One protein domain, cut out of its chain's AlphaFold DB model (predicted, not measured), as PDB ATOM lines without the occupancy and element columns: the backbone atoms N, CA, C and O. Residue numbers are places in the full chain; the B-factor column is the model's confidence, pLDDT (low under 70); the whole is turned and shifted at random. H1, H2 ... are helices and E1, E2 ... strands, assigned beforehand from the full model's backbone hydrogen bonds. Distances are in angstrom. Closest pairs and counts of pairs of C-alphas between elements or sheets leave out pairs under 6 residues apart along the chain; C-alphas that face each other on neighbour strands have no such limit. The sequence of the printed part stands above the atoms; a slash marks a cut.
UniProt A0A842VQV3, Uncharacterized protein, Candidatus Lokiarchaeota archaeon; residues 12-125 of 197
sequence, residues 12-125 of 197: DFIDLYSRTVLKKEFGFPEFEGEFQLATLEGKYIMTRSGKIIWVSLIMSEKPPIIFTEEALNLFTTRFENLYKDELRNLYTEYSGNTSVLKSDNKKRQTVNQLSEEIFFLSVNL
ATOM      1  N   ASP A  12     154.092 186.831 211.843       82.31
ATOM      2  CA  ASP A  12     153.026 186.694 210.847       82.31
ATOM      3  C   ASP A  12     153.394 187.408 209.540       82.31
ATOM      4  O   ASP A  12     153.134 186.904 208.448       82.31
ATOM      5  N   PHE A  13     154.075 188.554 209.644       83.94
ATOM      6  CA  PHE A  13     154.564 189.290 208.482       83.94
ATOM      7  C   PHE A  13     155.713 188.552 207.784       83.94
ATOM      8  O   PHE A  13     155.767 188.532 206.556       83.94
ATOM      9  N   ILE A  14     156.627 187.928 208.538       80.44
ATOM     10  CA  ILE A  14     157.714 187.120 207.956       80.44
ATOM     11  C   ILE A  14     157.133 185.939 207.177       80.44
ATOM     12  O   ILE A  14     157.580 185.657 206.061       80.44
ATOM     13  N   ASP A  15     156.146 185.253 207.749       82.12
ATOM     14  CA  ASP A  15     155.485 184.125 207.099       82.12
ATOM     15  C   ASP A  15     154.703 184.566 205.854       82.12
ATOM     16  O   ASP A  15     154.807 183.940 204.795       82.12
ATOM     17  N   LEU A  16     153.974 185.684 205.937       86.12
ATOM     18  CA  LEU A  16     153.314 186.285 204.782       86.12
ATOM     19  C   LEU A  16     154.322 186.600 203.673       86.12
ATOM     20  O   LEU A  16     154.167 186.108 202.558       86.12
ATOM     21  N   TYR A  17     155.375 187.357 203.990       85.25
ATOM     22  CA  TYR A  17     156.420 187.723 203.039       85.25
ATOM     23  C   TYR A  17     157.036 186.481 202.382       85.25
ATOM     24  O   TYR A  17     157.109 186.405 201.157       85.25
ATOM     25  N   SER A  18     157.391 185.467 203.176       81.81
ATOM     26  CA  SER A  18     157.968 184.209 202.685       81.81
ATOM     27  C   SER A  18     157.035 183.488 201.710       81.81
ATOM     28  O   SER A  18     157.472 183.027 200.654       81.81
ATOM     29  N   ARG A  19     155.731 183.432 202.013       84.88
ATOM     30  CA  ARG A  19     154.724 182.863 201.106       84.88
ATOM     31  C   ARG A  19     154.620 183.660 199.808       84.88
ATOM     32  O   ARG A  19     154.564 183.052 198.741       84.88
ATOM     33  N   THR A  20     154.637 184.987 199.881       84.94
ATOM     34  CA  THR A  20     154.597 185.864 198.702       84.94
ATOM     35  C   THR A  20     155.827 185.663 197.807       84.94
ATOM     36  O   THR A  20     155.691 185.606 196.583       84.94
ATOM     37  N   VAL A  21     157.016 185.465 198.397       83.12
ATOM     38  CA  VAL A  21     158.242 185.107 197.657       83.12
ATOM     39  C   VAL A  21     158.088 183.759 196.952       83.12
ATOM     40  O   VAL A  21     158.311 183.666 195.747       83.12
ATOM     41  N   LEU A  22     157.664 182.718 197.677       80.25
ATOM     42  CA  LEU A  22     157.516 181.362 197.132       80.25
ATOM     43  C   LEU A  22     156.507 181.295 195.983       80.25
ATOM     44  O   LEU A  22     156.715 180.569 195.011       80.25
ATOM     45  N   LYS A  23     155.426 182.070 196.077       83.25
ATOM     46  CA  LYS A  23     154.396 182.153 195.038       83.25
ATOM     47  C   LYS A  23     154.775 183.057 193.863       83.25
ATOM     48  O   LYS A  23     154.008 183.129 192.909       83.25
ATOM     49  N   LYS A  24     155.936 183.729 193.910       76.62
ATOM     50  CA  LYS A  24     156.374 184.731 192.917       76.62
ATOM     51  C   LYS A  24     155.347 185.849 192.708       76.62
ATOM     52  O   LYS A  24     155.228 186.412 191.626       76.62
ATOM     53  N   GLU A  25     154.597 186.163 193.760       77.19
ATOM     54  CA  GLU A  25     153.631 187.267 193.775       77.19
ATOM     55  C   GLU A  25     154.345 188.622 193.931       77.19
ATOM     56  O   GLU A  25     153.759 189.678 193.707       77.19
ATOM     57  N   PHE A  26     155.631 188.584 194.291       69.38
ATOM     58  CA  PHE A  26     156.532 189.722 194.311       69.38
ATOM     59  C   PHE A  26     157.370 189.767 193.034       69.38
ATOM     60  O   PHE A  26     157.984 188.768 192.656       69.38
ATOM     61  N   GLY A  27     157.464 190.947 192.418       70.19
ATOM     62  CA  GLY A  27     158.541 191.213 191.473       70.19
ATOM     63  C   GLY A  27     159.866 191.205 192.232       70.19
ATOM     64  O   GLY A  27     160.038 191.983 193.176       70.19
ATOM     65  N   PHE A  28     160.765 190.304 191.849       82.88
ATOM     66  CA  PHE A  28     162.154 190.322 192.285       82.88
ATOM     67  C   PHE A  28     163.037 190.826 191.144       82.88
ATOM     68  O   PHE A  28     162.762 190.494 189.990       82.88
ATOM     69  N   PRO A  29     164.105 191.582 191.459       85.81
ATOM     70  CA  PRO A  29     165.063 192.010 190.453       85.81
ATOM     71  C   PRO A  29     165.680 190.789 189.762       85.81
ATOM     72  O   PRO A  29     166.115 189.842 190.431       85.81
ATOM     73  N   GLU A  30     165.704 190.819 188.430       84.31
ATOM     74  CA  GLU A  30     166.142 189.695 187.599       84.31
ATOM     75  C   GLU A  30     167.658 189.713 187.389       84.31
ATOM     76  O   GLU A  30     168.287 188.655 187.345       84.31
ATOM     77  N   PHE A  31     168.259 190.905 187.309       89.38
ATOM     78  CA  PHE A  31     169.683 191.062 187.021       89.38
ATOM     79  C   PHE A  31     170.495 191.468 188.259       89.38
ATOM     80  O   PHE A  31     170.003 192.140 189.167       89.38
ATOM     81  N   GLU A  32     171.768 191.054 188.311       88.88
ATOM     82  CA  GLU A  32     172.689 191.407 189.402       88.88
ATOM     83  C   GLU A  32     172.781 192.932 189.566       88.88
ATOM     84  O   GLU A  32     173.026 193.667 188.611       88.88
ATOM     85  N   GLY A  33     172.638 193.404 190.806       84.25
ATOM     86  CA  GLY A  33     172.739 194.819 191.149       84.25
ATOM     87  C   GLY A  33     171.460 195.624 190.927       84.25
ATOM     88  O   GLY A  33     171.428 196.786 191.326       84.25
ATOM     89  N   GLU A  34     170.410 195.030 190.355       89.50
ATOM     90  CA  GLU A  34     169.116 195.692 190.232       89.50
ATOM     91  C   GLU A  34     168.399 195.821 191.571       89.50
ATOM     92  O   GLU A  34     168.549 194.994 192.480       89.50
ATOM     93  N   PHE A  35     167.571 196.862 191.642       89.12
ATOM     94  CA  PHE A  35     166.695 197.153 192.761       89.12
ATOM     95  C   PHE A  35     165.240 197.055 192.331       89.12
ATOM     96  O   PHE A  35     164.869 197.497 191.246       89.12
ATOM     97  N   GLN A  36     164.402 196.550 193.225       89.94
ATOM     98  CA  GLN A  36     162.959 196.580 193.071       89.94
ATOM     99  C   GLN A  36     162.309 197.083 194.352       89.94
ATOM    100  O   GLN A  36     162.599 196.592 195.442       89.94
ATOM    101  N   LEU A  37     161.421 198.065 194.211       88.12
ATOM    102  CA  LEU A  37     160.583 198.561 195.293       88.12
ATOM    103  C   LEU A  37     159.169 198.012 195.123       88.12
ATOM    104  O   LEU A  37     158.578 198.111 194.048       88.12
ATOM    105  N   ALA A  38     158.617 197.482 196.202       88.88
ATOM    106  CA  ALA A  38     157.246 197.011 196.264       88.88
ATOM    107  C   ALA A  38     156.646 197.283 197.647       88.88
ATOM    108  O   ALA A  38     157.315 197.781 198.558       88.88
ATOM    109  N   THR A  39     155.359 196.988 197.789       87.69
ATOM    110  CA  THR A  39     154.601 197.215 199.020       87.69
ATOM    111  C   THR A  39     153.824 195.972 199.414       87.69
ATOM    112  O   THR A  39     153.182 195.363 198.560       87.69
ATOM    113  N   LEU A  40     153.835 195.633 200.702       88.50
ATOM    114  CA  LEU A  40     153.095 194.504 201.268       88.50
ATOM    115  C   LEU A  40     152.495 194.930 202.608       88.50
ATOM    116  O   LEU A  40     153.232 195.361 203.488       88.50
ATOM    117  N   GLU A  41     151.168 194.868 202.738       87.38
ATOM    118  CA  GLU A  41     150.433 195.264 203.957       87.38
ATOM    119  C   GLU A  41     150.856 196.631 204.535       87.38
ATOM    120  O   GLU A  41     151.066 196.805 205.733       87.38
ATOM    121  N   GLY A  42     151.033 197.624 203.660       83.44
ATOM    122  CA  GLY A  42     151.439 198.974 204.066       83.44
ATOM    123  C   GLY A  42     152.913 199.111 204.471       83.44
ATOM    124  O   GLY A  42     153.331 200.205 204.842       83.44
ATOM    125  N   LYS A  43     153.719 198.047 204.373       86.25
ATOM    126  CA  LYS A  43     155.182 198.109 204.472       86.25
ATOM    127  C   LYS A  43     155.808 198.304 203.098       86.25
ATOM    128  O   LYS A  43     155.323 197.767 202.103       86.25
ATOM    129  N   TYR A  44     156.913 199.037 203.060       87.06
ATOM    130  CA  TYR A  44     157.751 199.212 201.881       87.06
ATOM    131  C   TYR A  44     158.863 198.170 201.890       87.06
ATOM    132  O   TYR A  44     159.526 197.979 202.907       87.06
ATOM    133  N   ILE A  45     159.073 197.507 200.759       89.06
ATOM    134  CA  ILE A  45     160.078 196.458 200.602       89.06
ATOM    135  C   ILE A  45     160.971 196.848 199.436       89.06
ATOM    136  O   ILE A  45     160.518 196.883 198.294       89.06
ATOM    137  N   MET A  46     162.232 197.154 199.732       89.88
ATOM    138  CA  MET A  46     163.256 197.374 198.719       89.88
ATOM    139  C   MET A  46     164.153 196.147 198.651       89.88
ATOM    140  O   MET A  46     164.799 195.797 199.635       89.88
ATOM    141  N   THR A  47     164.201 195.510 197.491       91.44
ATOM    142  CA  THR A  47     165.009 194.319 197.250       91.44
ATOM    143  C   THR A  47     166.133 194.636 196.290       91.44
ATOM    144  O   THR A  47     165.889 195.253 195.260       91.44
ATOM    145  N   ARG A  48     167.342 194.167 196.594       92.00
ATOM    146  CA  ARG A  48     168.486 194.185 195.683       92.00
ATOM    147  C   ARG A  48     168.885 192.764 195.309       92.00
ATOM    148  O   ARG A  48     168.982 191.901 196.182       92.00
ATOM    149  N   SER A  49     169.190 192.548 194.034       92.31
ATOM    150  CA  SER A  49     169.838 191.321 193.569       92.31
ATOM    151  C   SER A  49     171.345 191.361 193.826       92.31
ATOM    152  O   SER A  49     172.046 192.271 193.378       92.31
ATOM    153  N   GLY A  50     171.848 190.412 194.610       88.56
ATOM    154  CA  GLY A  50     173.267 190.091 194.749       88.56
ATOM    155  C   GLY A  50     173.731 189.096 193.685       88.56
ATOM    156  O   GLY A  50     173.023 188.815 192.723       88.56
ATOM    157  N   LYS A  51     174.936 188.551 193.852       88.56
ATOM    158  CA  LYS A  51     175.471 187.497 192.974       88.56
ATOM    159  C   LYS A  51     174.858 186.131 193.250       88.56
ATOM    160  O   LYS A  51     174.812 185.286 192.362       88.56
ATOM    161  N   ILE A  52     174.493 185.880 194.505       85.69
ATOM    162  CA  ILE A  52     174.057 184.572 195.009       85.69
ATOM    163  C   ILE A  52     172.705 184.694 195.721       85.69
ATOM    164  O   ILE A  52     171.948 183.727 195.766       85.69
ATOM    165  N   ILE A  53     172.390 185.868 196.274       86.81
ATOM    166  CA  ILE A  53     171.186 186.088 197.082       86.81
ATOM    167  C   ILE A  53     170.406 187.323 196.644       86.81
ATOM    168  O   ILE A  53     170.969 188.274 196.110       86.81
ATOM    169  N   TRP A  54     169.123 187.363 196.991       89.50
ATOM    170  CA  TRP A  54     168.385 188.617 197.115       89.50
ATOM    171  C   TRP A  54     168.457 189.115 198.556       89.50
ATOM    172  O   TRP A  54     168.345 188.329 199.497       89.50
ATOM    173  N   VAL A  55     168.618 190.425 198.734       88.44
ATOM    174  CA  VAL A  55     168.512 191.071 200.047       88.44
ATOM    175  C   VAL A  55     167.364 192.057 200.008       88.44
ATOM    176  O   VAL A  55     167.364 192.968 199.180       88.44
ATOM    177  N   SER A  56     166.413 191.898 200.924       88.94
ATOM    178  CA  SER A  56     165.271 192.796 201.061       88.94
ATOM    179  C   SER A  56     165.337 193.572 202.367       88.94
ATOM    180  O   SER A  56     165.488 192.999 203.443       88.94
ATOM    181  N   LEU A  57     165.179 194.885 202.259       87.81
ATOM    182  CA  LEU A  57     164.966 195.785 203.376       87.81
ATOM    183  C   LEU A  57     163.472 196.097 203.494       87.81
ATOM    184  O   LEU A  57     162.862 196.598 202.548       87.81
ATOM    185  N   ILE A  58     162.904 195.817 204.666       86.19
ATOM    186  CA  ILE A  58     161.493 196.054 204.989       86.19
ATOM    187  C   ILE A  58     161.396 197.294 205.879       86.19
ATOM    188  O   ILE A  58     162.064 197.382 206.908       86.19
ATOM    189  N   MET A  59     160.551 198.248 205.499       83.56
ATOM    190  CA  MET A  59     160.405 199.541 206.166       83.56
ATOM    191  C   MET A  59     158.935 199.878 206.403       83.56
ATOM    192  O   MET A  59     158.063 199.575 205.590       83.56
ATOM    193  N   SER A  60     158.655 200.539 207.526       79.81
ATOM    194  CA  SER A  60     157.309 201.040 207.847       79.81
ATOM    195  C   SER A  60     156.938 202.307 207.077       79.81
ATOM    196  O   SER A  60     155.759 202.611 206.947       79.81
ATOM    197  N   GLU A  61     157.929 203.036 206.570       77.25
ATOM    198  CA  GLU A  61     157.753 204.293 205.850       77.25
ATOM    199  C   GLU A  61     158.469 204.219 204.505       77.25
ATOM    200  O   GLU A  61     159.392 203.418 204.331       77.25
ATOM    201  N   LYS A  62     158.041 205.050 203.548       75.19
ATOM    202  CA  LYS A  62     158.678 205.097 202.233       75.19
ATOM    203  C   LYS A  62     160.122 205.570 202.423       75.19
ATOM    204  O   LYS A  62     160.311 206.715 202.844       75.19
ATOM    205  N   PRO A  63     161.133 204.740 202.116       67.38
ATOM    206  CA  PRO A  63     162.514 205.175 202.225       67.38
ATOM    207  C   PRO A  63     162.790 206.374 201.321       67.38
ATOM    208  O   PRO A  63     162.251 206.428 200.207       67.38
ATOM    209  N   PRO A  64     163.728 207.257 201.696       68.38
ATOM    210  CA  PRO A  64     164.448 208.012 200.689       68.38
ATOM    211  C   PRO A  64     165.228 206.992 199.843       68.38
ATOM    212  O   PRO A  64     166.198 206.384 200.308       68.38
ATOM    213  N   ILE A  65     164.725 206.746 198.626       72.25
ATOM    214  CA  ILE A  65     165.109 205.624 197.743       72.25
ATOM    215  C   ILE A  65     166.633 205.515 197.637       72.25
ATOM    216  O   ILE A  65     167.212 204.454 197.806       72.25
ATOM    217  N   ILE A  66     167.276 206.664 197.504       62.91
ATOM    218  CA  ILE A  66     168.705 206.857 197.290       62.91
ATOM    219  C   ILE A  66     169.601 206.314 198.412       62.91
ATOM    220  O   ILE A  66     170.502 205.522 198.152       62.91
ATOM    221  N   PHE A  67     169.364 206.714 199.665       69.00
ATOM    222  CA  PHE A  67     170.188 206.253 200.796       69.00
ATOM    223  C   PHE A  67     169.999 204.768 201.041       69.00
ATOM    224  O   PHE A  67     170.893 204.059 201.496       69.00
ATOM    225  N   THR A  68     168.795 204.320 200.726       77.94
ATOM    226  CA  THR A  68     168.356 202.958 200.933       77.94
ATOM    227  C   THR A  68     168.998 202.040 199.906       77.94
ATOM    228  O   THR A  68     169.522 201.000 200.288       77.94
ATOM    229  N   GLU A  69     169.069 202.460 198.642       82.00
ATOM    230  CA  GLU A  69     169.813 201.763 197.592       82.00
ATOM    231  C   GLU A  69     171.306 201.674 197.918       82.00
ATOM    232  O   GLU A  69     171.893 200.600 197.803       82.00
ATOM    233  N   GLU A  70     171.929 202.767 198.369       73.75
ATOM    234  CA  GLU A  70     173.352 202.777 198.724       73.75
ATOM    235  C   GLU A  70     173.654 201.849 199.908       73.75
ATOM    236  O   GLU A  70     174.554 201.004 199.829       73.75
ATOM    237  N   ALA A  71     172.878 201.964 200.989       79.81
ATOM    238  CA  ALA A  71     173.036 201.120 202.165       79.81
ATOM    239  C   ALA A  71     172.791 199.645 201.824       79.81
ATOM    240  O   ALA A  71     173.581 198.782 202.206       79.81
ATOM    241  N   LEU A  72     171.751 199.352 201.041       87.00
ATOM    242  CA  LEU A  72     171.436 197.995 200.617       87.00
ATOM    243  C   LEU A  72     172.510 197.439 199.671       87.00
ATOM    244  O   LEU A  72     172.906 196.289 199.821       87.00
ATOM    245  N   ASN A  73     173.074 198.249 198.771       85.38
ATOM    246  CA  ASN A  73     174.209 197.859 197.931       85.38
ATOM    247  C   ASN A  73     175.444 197.478 198.751       85.38
ATOM    248  O   ASN A  73     176.054 196.428 198.514       85.38
ATOM    249  N   LEU A  74     175.813 198.332 199.707       80.25
ATOM    250  CA  LEU A  74     176.965 198.103 200.569       80.25
ATOM    251  C   LEU A  74     176.746 196.864 201.442       80.25
ATOM    252  O   LEU A  74     177.650 196.034 201.559       80.25
ATOM    253  N   PHE A  75     175.536 196.712 201.985       86.56
ATOM    254  CA  PHE A  75     175.146 195.554 202.778       86.56
ATOM    255  C   PHE A  75     175.219 194.271 201.966       86.56
ATOM    256  O   PHE A  75     175.951 193.370 202.361       86.56
ATOM    257  N   THR A  76     174.546 194.191 200.815       88.88
ATOM    258  CA  THR A  76     174.557 192.981 199.982       88.88
ATOM    259  C   THR A  76     175.978 192.594 199.595       88.88
ATOM    260  O   THR A  76     176.366 191.442 199.764       88.88
ATOM    261  N   THR A  77     176.791 193.560 199.157       84.56
ATOM    262  CA  THR A  77     178.175 193.293 198.739       84.56
ATOM    263  C   THR A  77     179.031 192.773 199.895       84.56
ATOM    264  O   THR A  77     179.767 191.799 199.739       84.56
ATOM    265  N   ARG A  78     178.961 193.410 201.071       84.31
ATOM    266  CA  ARG A  78     179.750 192.987 202.237       84.31
ATOM    267  C   ARG A  78     179.251 191.669 202.812       84.31
ATOM    268  O   ARG A  78     180.074 190.825 203.145       84.31
ATOM    269  N   PHE A  79     177.938 191.472 202.881       86.94
ATOM    270  CA  PHE A  79     177.333 190.241 203.370       86.94
ATOM    271  C   PHE A  79     177.740 189.047 202.503       86.94
ATOM    272  O   PHE A  79     178.254 188.065 203.030       86.94
ATOM    273  N   GLU A  80     177.614 189.151 201.176       87.94
ATOM    274  CA  GLU A  80     178.037 188.079 200.271       87.94
ATOM    275  C   GLU A  80     179.531 187.785 200.373       87.94
ATOM    276  O   GLU A  80     179.919 186.628 200.291       87.94
ATOM    277  N   ASN A  81     180.378 188.798 200.566       85.19
ATOM    278  CA  ASN A  81     181.814 188.580 200.730       85.19
ATOM    279  C   ASN A  81     182.158 187.921 202.073       85.19
ATOM    280  O   ASN A  81     183.034 187.060 202.119       85.19
ATOM    281  N   LEU A  82     181.485 188.319 203.157       84.44
ATOM    282  CA  LEU A  82     181.734 187.807 204.508       84.44
ATOM    283  C   LEU A  82     181.207 186.382 204.715       84.44
ATOM    284  O   LEU A  82     181.831 185.618 205.448       84.44
ATOM    285  N   TYR A  83     180.086 186.046 204.074       83.12
ATOM    286  CA  TYR A  83     179.358 184.784 204.253       83.12
ATOM    287  C   TYR A  83     179.327 183.924 202.980       83.12
ATOM    288  O   TYR A  83     178.457 183.074 202.811       83.12
ATOM    289  N   LYS A  84     180.241 184.168 202.032       84.75
ATOM    290  CA  LYS A  84     180.215 183.557 200.692       84.75
ATOM    291  C   LYS A  84     180.139 182.034 200.723       84.75
ATOM    292  O   LYS A  84     179.390 181.438 199.948       84.75
ATOM    293  N   ASP A  85     180.958 181.425 201.570       81.50
ATOM    294  CA  ASP A  85     181.106 179.975 201.633       81.50
ATOM    295  C   ASP A  85     179.879 179.353 202.305       81.50
ATOM    296  O   ASP A  85     179.314 178.386 201.799       81.50
ATOM    297  N   GLU A  86     179.375 179.984 203.366       79.50
ATOM    298  CA  GLU A  86     178.140 179.587 204.037       79.50
ATOM    299  C   GLU A  86     176.930 179.692 203.106       79.50
ATOM    300  O   GLU A  86     176.104 178.786 203.079       79.50
ATOM    301  N   LEU A  87     176.834 180.759 202.308       82.75
ATOM    302  CA  LEU A  87     175.749 180.952 201.343       82.75
ATOM    303  C   LEU A  87     175.770 179.907 200.229       82.75
ATOM    304  O   LEU A  87     174.717 179.400 199.847       82.75
ATOM    305  N   ARG A  88     176.960 179.551 199.732       81.38
ATOM    306  CA  ARG A  88     177.122 178.479 198.739       81.38
ATOM    307  C   ARG A  88     176.696 177.126 199.288       81.38
ATOM    308  O   ARG A  88     176.097 176.338 198.560       81.38
ATOM    309  N   ASN A  89     176.968 176.893 200.565       75.25
ATOM    310  CA  ASN A  89     176.731 175.609 201.208       75.25
ATOM    311  C   ASN A  89     175.374 175.538 201.930       75.25
ATOM    312  O   ASN A  89     175.002 174.489 202.458       75.25
ATOM    313  N   LEU A  90     174.605 176.633 201.941       76.00
ATOM    314  CA  LEU A  90     173.391 176.777 202.745       76.00
ATOM    315  C   LEU A  90     172.351 175.699 202.433       76.00
ATOM    316  O   LEU A  90     171.774 175.111 203.345       76.00
ATOM    317  N   TYR A  91     172.126 175.423 201.151       64.69
ATOM    318  CA  TYR A  91     171.122 174.454 200.705       64.69
ATOM    319  C   TYR A  91     171.677 173.043 200.488       64.69
ATOM    320  O   TYR A  91     170.895 172.108 200.345       64.69
ATOM    321  N   THR A  92     173.000 172.876 200.476       70.69
ATOM    322  CA  THR A  92     173.660 171.583 200.255       70.69
ATOM    323  C   THR A  92     174.093 170.957 201.576       70.69
ATOM    324  O   THR A  92     173.556 169.926 201.969       70.69
ATOM    325  N   GLU A  93     175.017 171.596 202.291       69.50
ATOM    326  CA  GLU A  93     175.605 171.079 203.533       69.50
ATOM    327  C   GLU A  93     174.747 171.409 204.754       69.50
ATOM    328  O   GLU A  93     174.644 170.603 205.676       69.50
ATOM    329  N   TYR A  94     174.106 172.581 204.761       62.09
ATOM    330  CA  TYR A  94     173.368 173.062 205.930       62.09
ATOM    331  C   TYR A  94     171.860 172.802 205.868       62.09
ATOM    332  O   TYR A  94     171.162 173.138 206.820       62.09
ATOM    333  N   SER A  95     171.336 172.210 204.787       68.38
ATOM    334  CA  SER A  95     169.901 171.904 204.612       68.38
ATOM    335  C   SER A  95     168.965 173.088 204.925       68.38
ATOM    336  O   SER A  95     167.884 172.916 205.483       68.38
ATOM    337  N   GLY A  96     169.391 174.311 204.607       63.69
ATOM    338  CA  GLY A  96     168.645 175.535 204.901       63.69
ATOM    339  C   GLY A  96     168.742 176.010 206.356       63.69
ATOM    340  O   GLY A  96     167.968 176.873 206.766       63.69
ATOM    341  N   ASN A  97     169.673 175.483 207.157       64.62
ATOM    342  CA  ASN A  97     169.848 175.880 208.549       64.62
ATOM    343  C   ASN A  97     170.420 177.305 208.668       64.62
ATOM    344  O   ASN A  97     171.630 177.532 208.719       64.62
ATOM    345  N   THR A  98     169.519 178.277 208.791       64.56
ATOM    346  CA  THR A  98     169.833 179.706 208.944       64.56
ATOM    347  C   THR A  98     170.536 180.055 210.258       64.56
ATOM    348  O   THR A  98     171.101 181.143 210.375       64.56
ATOM    349  N   SER A  99     170.553 179.151 211.250       57.19
ATOM    350  CA  SER A  99     171.263 179.380 212.517       57.19
ATOM    351  C   SER A  99     172.785 179.411 212.354       57.19
ATOM    352  O   SER A  99     173.465 180.032 213.167       57.19
ATOM    353  N   VAL A 100     173.323 178.847 211.266       55.41
ATOM    354  CA  VAL A 100     174.758 178.893 210.941       55.41
ATOM    355  C   VAL A 100     175.229 180.335 210.727       55.41
ATOM    356  O   VAL A 100     176.281 180.718 211.232       55.41
ATOM    357  N   LEU A 101     174.397 181.175 210.104       62.00
ATOM    358  CA  LEU A 101     174.656 182.609 209.918       62.00
ATOM    359  C   LEU A 101     174.492 183.427 211.215       62.00
ATOM    360  O   LEU A 101     174.943 184.566 211.287       62.00
ATOM    361  N   LYS A 102     173.837 182.854 212.237       55.66
ATOM    362  CA  LYS A 102     173.656 183.442 213.577       55.66
ATOM    363  C   LYS A 102     174.719 182.984 214.576       55.66
ATOM    364  O   LYS A 102     174.730 183.470 215.703       55.66
ATOM    365  N   SER A 103     175.566 182.024 214.204       57.50
ATOM    366  CA  SER A 103     176.625 181.551 215.085       57.50
ATOM    367  C   SER A 103     177.719 182.618 215.186       57.50
ATOM    368  O   SER A 103     178.385 182.946 214.204       57.50
ATOM    369  N   ASP A 104     177.868 183.204 216.378       53.56
ATOM    370  CA  ASP A 104     178.873 184.227 216.675       53.56
ATOM    371  C   ASP A 104     180.280 183.640 216.522       53.56
ATOM    372  O   ASP A 104     180.887 183.101 217.453       53.56
ATOM    373  N   ASN A 105     180.837 183.749 215.323       57.59
ATOM    374  CA  ASN A 105     182.247 183.498 215.129       57.59
ATOM    375  C   ASN A 105     183.001 184.692 215.725       57.59
ATOM    376  O   ASN A 105     182.972 185.780 215.161       57.59
ATOM    377  N   LYS A 106     183.699 184.506 216.856       54.06
ATOM    378  CA  LYS A 106     184.402 185.576 217.608       54.06
ATOM    379  C   LYS A 106     185.351 186.455 216.771       54.06
ATOM    380  O   LYS A 106     185.803 187.484 217.263       54.06
ATOM    381  N   LYS A 107     185.700 186.041 215.546       58.16
ATOM    382  CA  LYS A 107     186.576 186.768 214.611       58.16
ATOM    383  C   LYS A 107     185.852 187.426 213.429       58.16
ATOM    384  O   LYS A 107     186.503 188.153 212.686       58.16
ATOM    385  N   ARG A 108     184.560 187.159 213.207       68.75
ATOM    386  CA  ARG A 108     183.783 187.732 212.098       68.75
ATOM    387  C   ARG A 108     182.669 188.619 212.637       68.75
ATOM    388  O   ARG A 108     182.078 188.338 213.673       68.75
ATOM    389  N   GLN A 109     182.392 189.686 211.902       71.94
ATOM    390  CA  GLN A 109     181.277 190.580 212.175       71.94
ATOM    391  C   GLN A 109     179.945 189.844 211.986       71.94
ATOM    392  O   GLN A 109     179.729 189.224 210.943       71.94
ATOM    393  N   THR A 110     179.049 189.923 212.971       77.06
ATOM    394  CA  THR A 110     177.721 189.292 212.903       77.06
ATOM    395  C   THR A 110     176.817 190.018 211.907       77.06
ATOM    396  O   THR A 110     177.042 191.185 211.589       77.06
ATOM    397  N   VAL A 111     175.756 189.362 211.426       75.50
ATOM    398  CA  VAL A 111     174.776 189.998 210.523       75.50
ATOM    399  C   VAL A 111     174.169 191.255 211.149       75.50
ATOM    400  O   VAL A 111     174.064 192.276 210.476       75.50
ATOM    401  N   ASN A 112     173.853 191.205 212.447       72.44
ATOM    402  CA  ASN A 112     173.314 192.349 213.184       72.44
ATOM    403  C   ASN A 112     174.333 193.493 213.271       72.44
ATOM    404  O   ASN A 112     173.986 194.640 213.010       72.44
ATOM    405  N   GLN A 113     175.599 193.188 213.569       73.19
ATOM    406  CA  GLN A 113     176.664 194.193 213.581       73.19
ATOM    407  C   GLN A 113     176.899 194.790 212.193       73.19
ATOM    408  O   GLN A 113     177.162 195.980 212.088       73.19
ATOM    409  N   LEU A 114     176.803 193.983 211.133       77.75
ATOM    410  CA  LEU A 114     176.938 194.440 209.753       77.75
ATOM    411  C   LEU A 114     175.770 195.344 209.350       77.75
ATOM    412  O   LEU A 114     175.981 196.367 208.705       77.75
ATOM    413  N   SER A 115     174.540 194.989 209.736       73.44
ATOM    414  CA  SER A 115     173.366 195.823 209.479       73.44
ATOM    415  C   SER A 115     173.415 197.120 210.272       73.44
ATOM    416  O   SER A 115     173.185 198.182 209.703       73.44
ATOM    417  N   GLU A 116     173.759 197.053 211.560       67.81
ATOM    418  CA  GLU A 116     173.908 198.243 212.388       67.81
ATOM    419  C   GLU A 116     175.004 199.127 211.815       67.81
ATOM    420  O   GLU A 116     174.734 200.287 211.549       67.81
ATOM    421  N   GLU A 117     176.190 198.587 211.520       66.06
ATOM    422  CA  GLU A 117     177.260 199.353 210.887       66.06
ATOM    423  C   GLU A 117     176.763 200.014 209.600       66.06
ATOM    424  O   GLU A 117     176.827 201.225 209.482       66.06
ATOM    425  N   ILE A 118     176.233 199.272 208.635       69.56
ATOM    426  CA  ILE A 118     175.977 199.829 207.302       69.56
ATOM    427  C   ILE A 118     174.812 200.811 207.296       69.56
ATOM    428  O   ILE A 118     174.924 201.877 206.692       69.56
ATOM    429  N   PHE A 119     173.709 200.490 207.967       67.00
ATOM    430  CA  PHE A 119     172.529 201.351 207.973       67.00
ATOM    431  C   PHE A 119     172.659 202.523 208.956       67.00
ATOM    432  O   PHE A 119     172.057 203.570 208.732       67.00
ATOM    433  N   PHE A 120     173.481 202.404 210.006       60.50
ATOM    434  CA  PHE A 120     173.807 203.529 210.888       60.50
ATOM    435  C   PHE A 120     174.928 204.412 210.319       60.50
ATOM    436  O   PHE A 120     174.855 205.639 210.422       60.50
ATOM    437  N   LEU A 121     175.962 203.815 209.712       51.53
ATOM    438  CA  LEU A 121     177.077 204.544 209.106       51.53
ATOM    439  C   LEU A 121     176.672 205.236 207.810       51.53
ATOM    440  O   LEU A 121     177.083 206.370 207.630       51.53
ATOM    441  N   SER A 122     175.854 204.648 206.932       56.03
ATOM    442  CA  SER A 122     175.441 205.315 205.678       56.03
ATOM    443  C   SER A 122     174.799 206.689 205.918       56.03
ATOM    444  O   SER A 122     174.967 207.616 205.129       56.03
ATOM    445  N   VAL A 123     174.134 206.855 207.062       57.38
ATOM    446  CA  VAL A 123     173.472 208.100 207.460       57.38
ATOM    447  C   VAL A 123     174.425 209.078 208.171       57.38
ATOM    448  O   VAL A 123     174.239 210.293 208.072       57.38
ATOM    449  N   ASN A 124     175.454 208.574 208.860       63.16
ATOM    450  CA  ASN A 124     176.326 209.359 209.745       63.16
ATOM    451  C   ASN A 124     177.806 209.416 209.313       63.16
ATOM    452  O   ASN A 124     178.612 210.043 210.004       63.16
ATOM    453  N   LEU A 125     178.192 208.787 208.197       69.19
ATOM    454  CA  LEU A 125     179.581 208.767 207.750       69.19
ATOM    455  C   LEU A 125     180.014 210.191 207.375       69.19
ATOM    456  O   LEU A 125     179.300 210.879 206.633       69.19
TER     457      LEU A 125
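AT A GLANCE: This is residues 12 to 125 of the 197 residues of an uncharacterized protein of Candidatus Lokiarchaeota archaeon (UniProt A0A842VQV3). A strongly twisted sheet of three strands, E1, E2 and E3, has the long helix H2 packed slantwise over one face, and H5 packs on H2, running back along it without reaching the sheet. H1 grazes the sheet, while the short helices H3 and H4 lie beyond the last residues of H2, away from the strands. The 114 printed residues hold five named helices and three named strands, in the order H1 E1 E2 E3 H2 H3 H4 H5; the sheet's order is E1 E2 E3, antiparallel throughout, and the class is mixed, helices and strands. The whole is compact, with a radius of gyration of the C-alphas of 14.5 A and spans of 38 by 36 by 29 A.

IN THESE COORDINATES: E1 is residues 35 to 40, 16.3 A long from C-alpha 35 at (166.695, 197.153, 192.761); E2 is residues 43 to 49, 19.5 A; E3 is residues 54 to 59, 16.3 A. H2, residues 65 to 82, measures 25.3 A and ends with C-alpha 82 at (181.734, 187.807, 204.508). H5, residues 111 to 124, measures 19.4 A and ends with C-alpha 124 at (176.326, 209.359, 209.745). H1 is residues 12 to 22, 15.4 A; H3 is residues 84 to 89, 8.7 A; H4 is residues 98 to 102, 7.1 A.

HOW THE PARTS SIT: E1, E2 and E3 form a meander, each strand the antiparallel neighbour of the one before. The hairpin E1 and E2 has N 38 and O 45 within hydrogen-bond range at 2.9 A; the hairpin E2 and E3 has N 57 and O 46 at 2.8 A. H2 on one face of the sheet makes two layers, at a height over the sheet of 8.7 A. It lies over E2 and E3, and only just not over E1, on which 2 of its 18 C-alphas fall. It runs slantwise to the strands, at 43 degrees to E3 on the local plane. The closest C-alphas of E3 and H2 are those of Val 55 and Thr 76, 6.3 A apart. H5 touches H2, closest at the C-alphas of Ala 71 and Phe 119, 5.8 A; they run opposite ways at a steep tilt of 36 degrees, only just past shallow. H3 is close to H2 but not clearly touching, the C-alphas of Glu 80 and Leu 87 being 7.6 A apart. H4 is close to H3 but not clearly touching, the C-alphas of Glu 86 and Leu 101 being 7.5 A apart. H1 only grazes the sheet, with its residues 13 to 20. In H1, H2 and H3 every O i to N i+4 pair is within hydrogen-bond range; H5 has 9 of 10, and H4 has 0 of 1 but 2 of 2 O i to N i+3 pairs.

THE WHOLE: The C-alphas farthest apart, of Thr 92 and Asn 124, are 39.0 A apart. The printed part has no cut. The link from H1 to E1, 12 residues, is long. The mean pLDDT of the printed part is 77.5, with 32 residues under 70, among them residues 93 to 108 and 116 to 125.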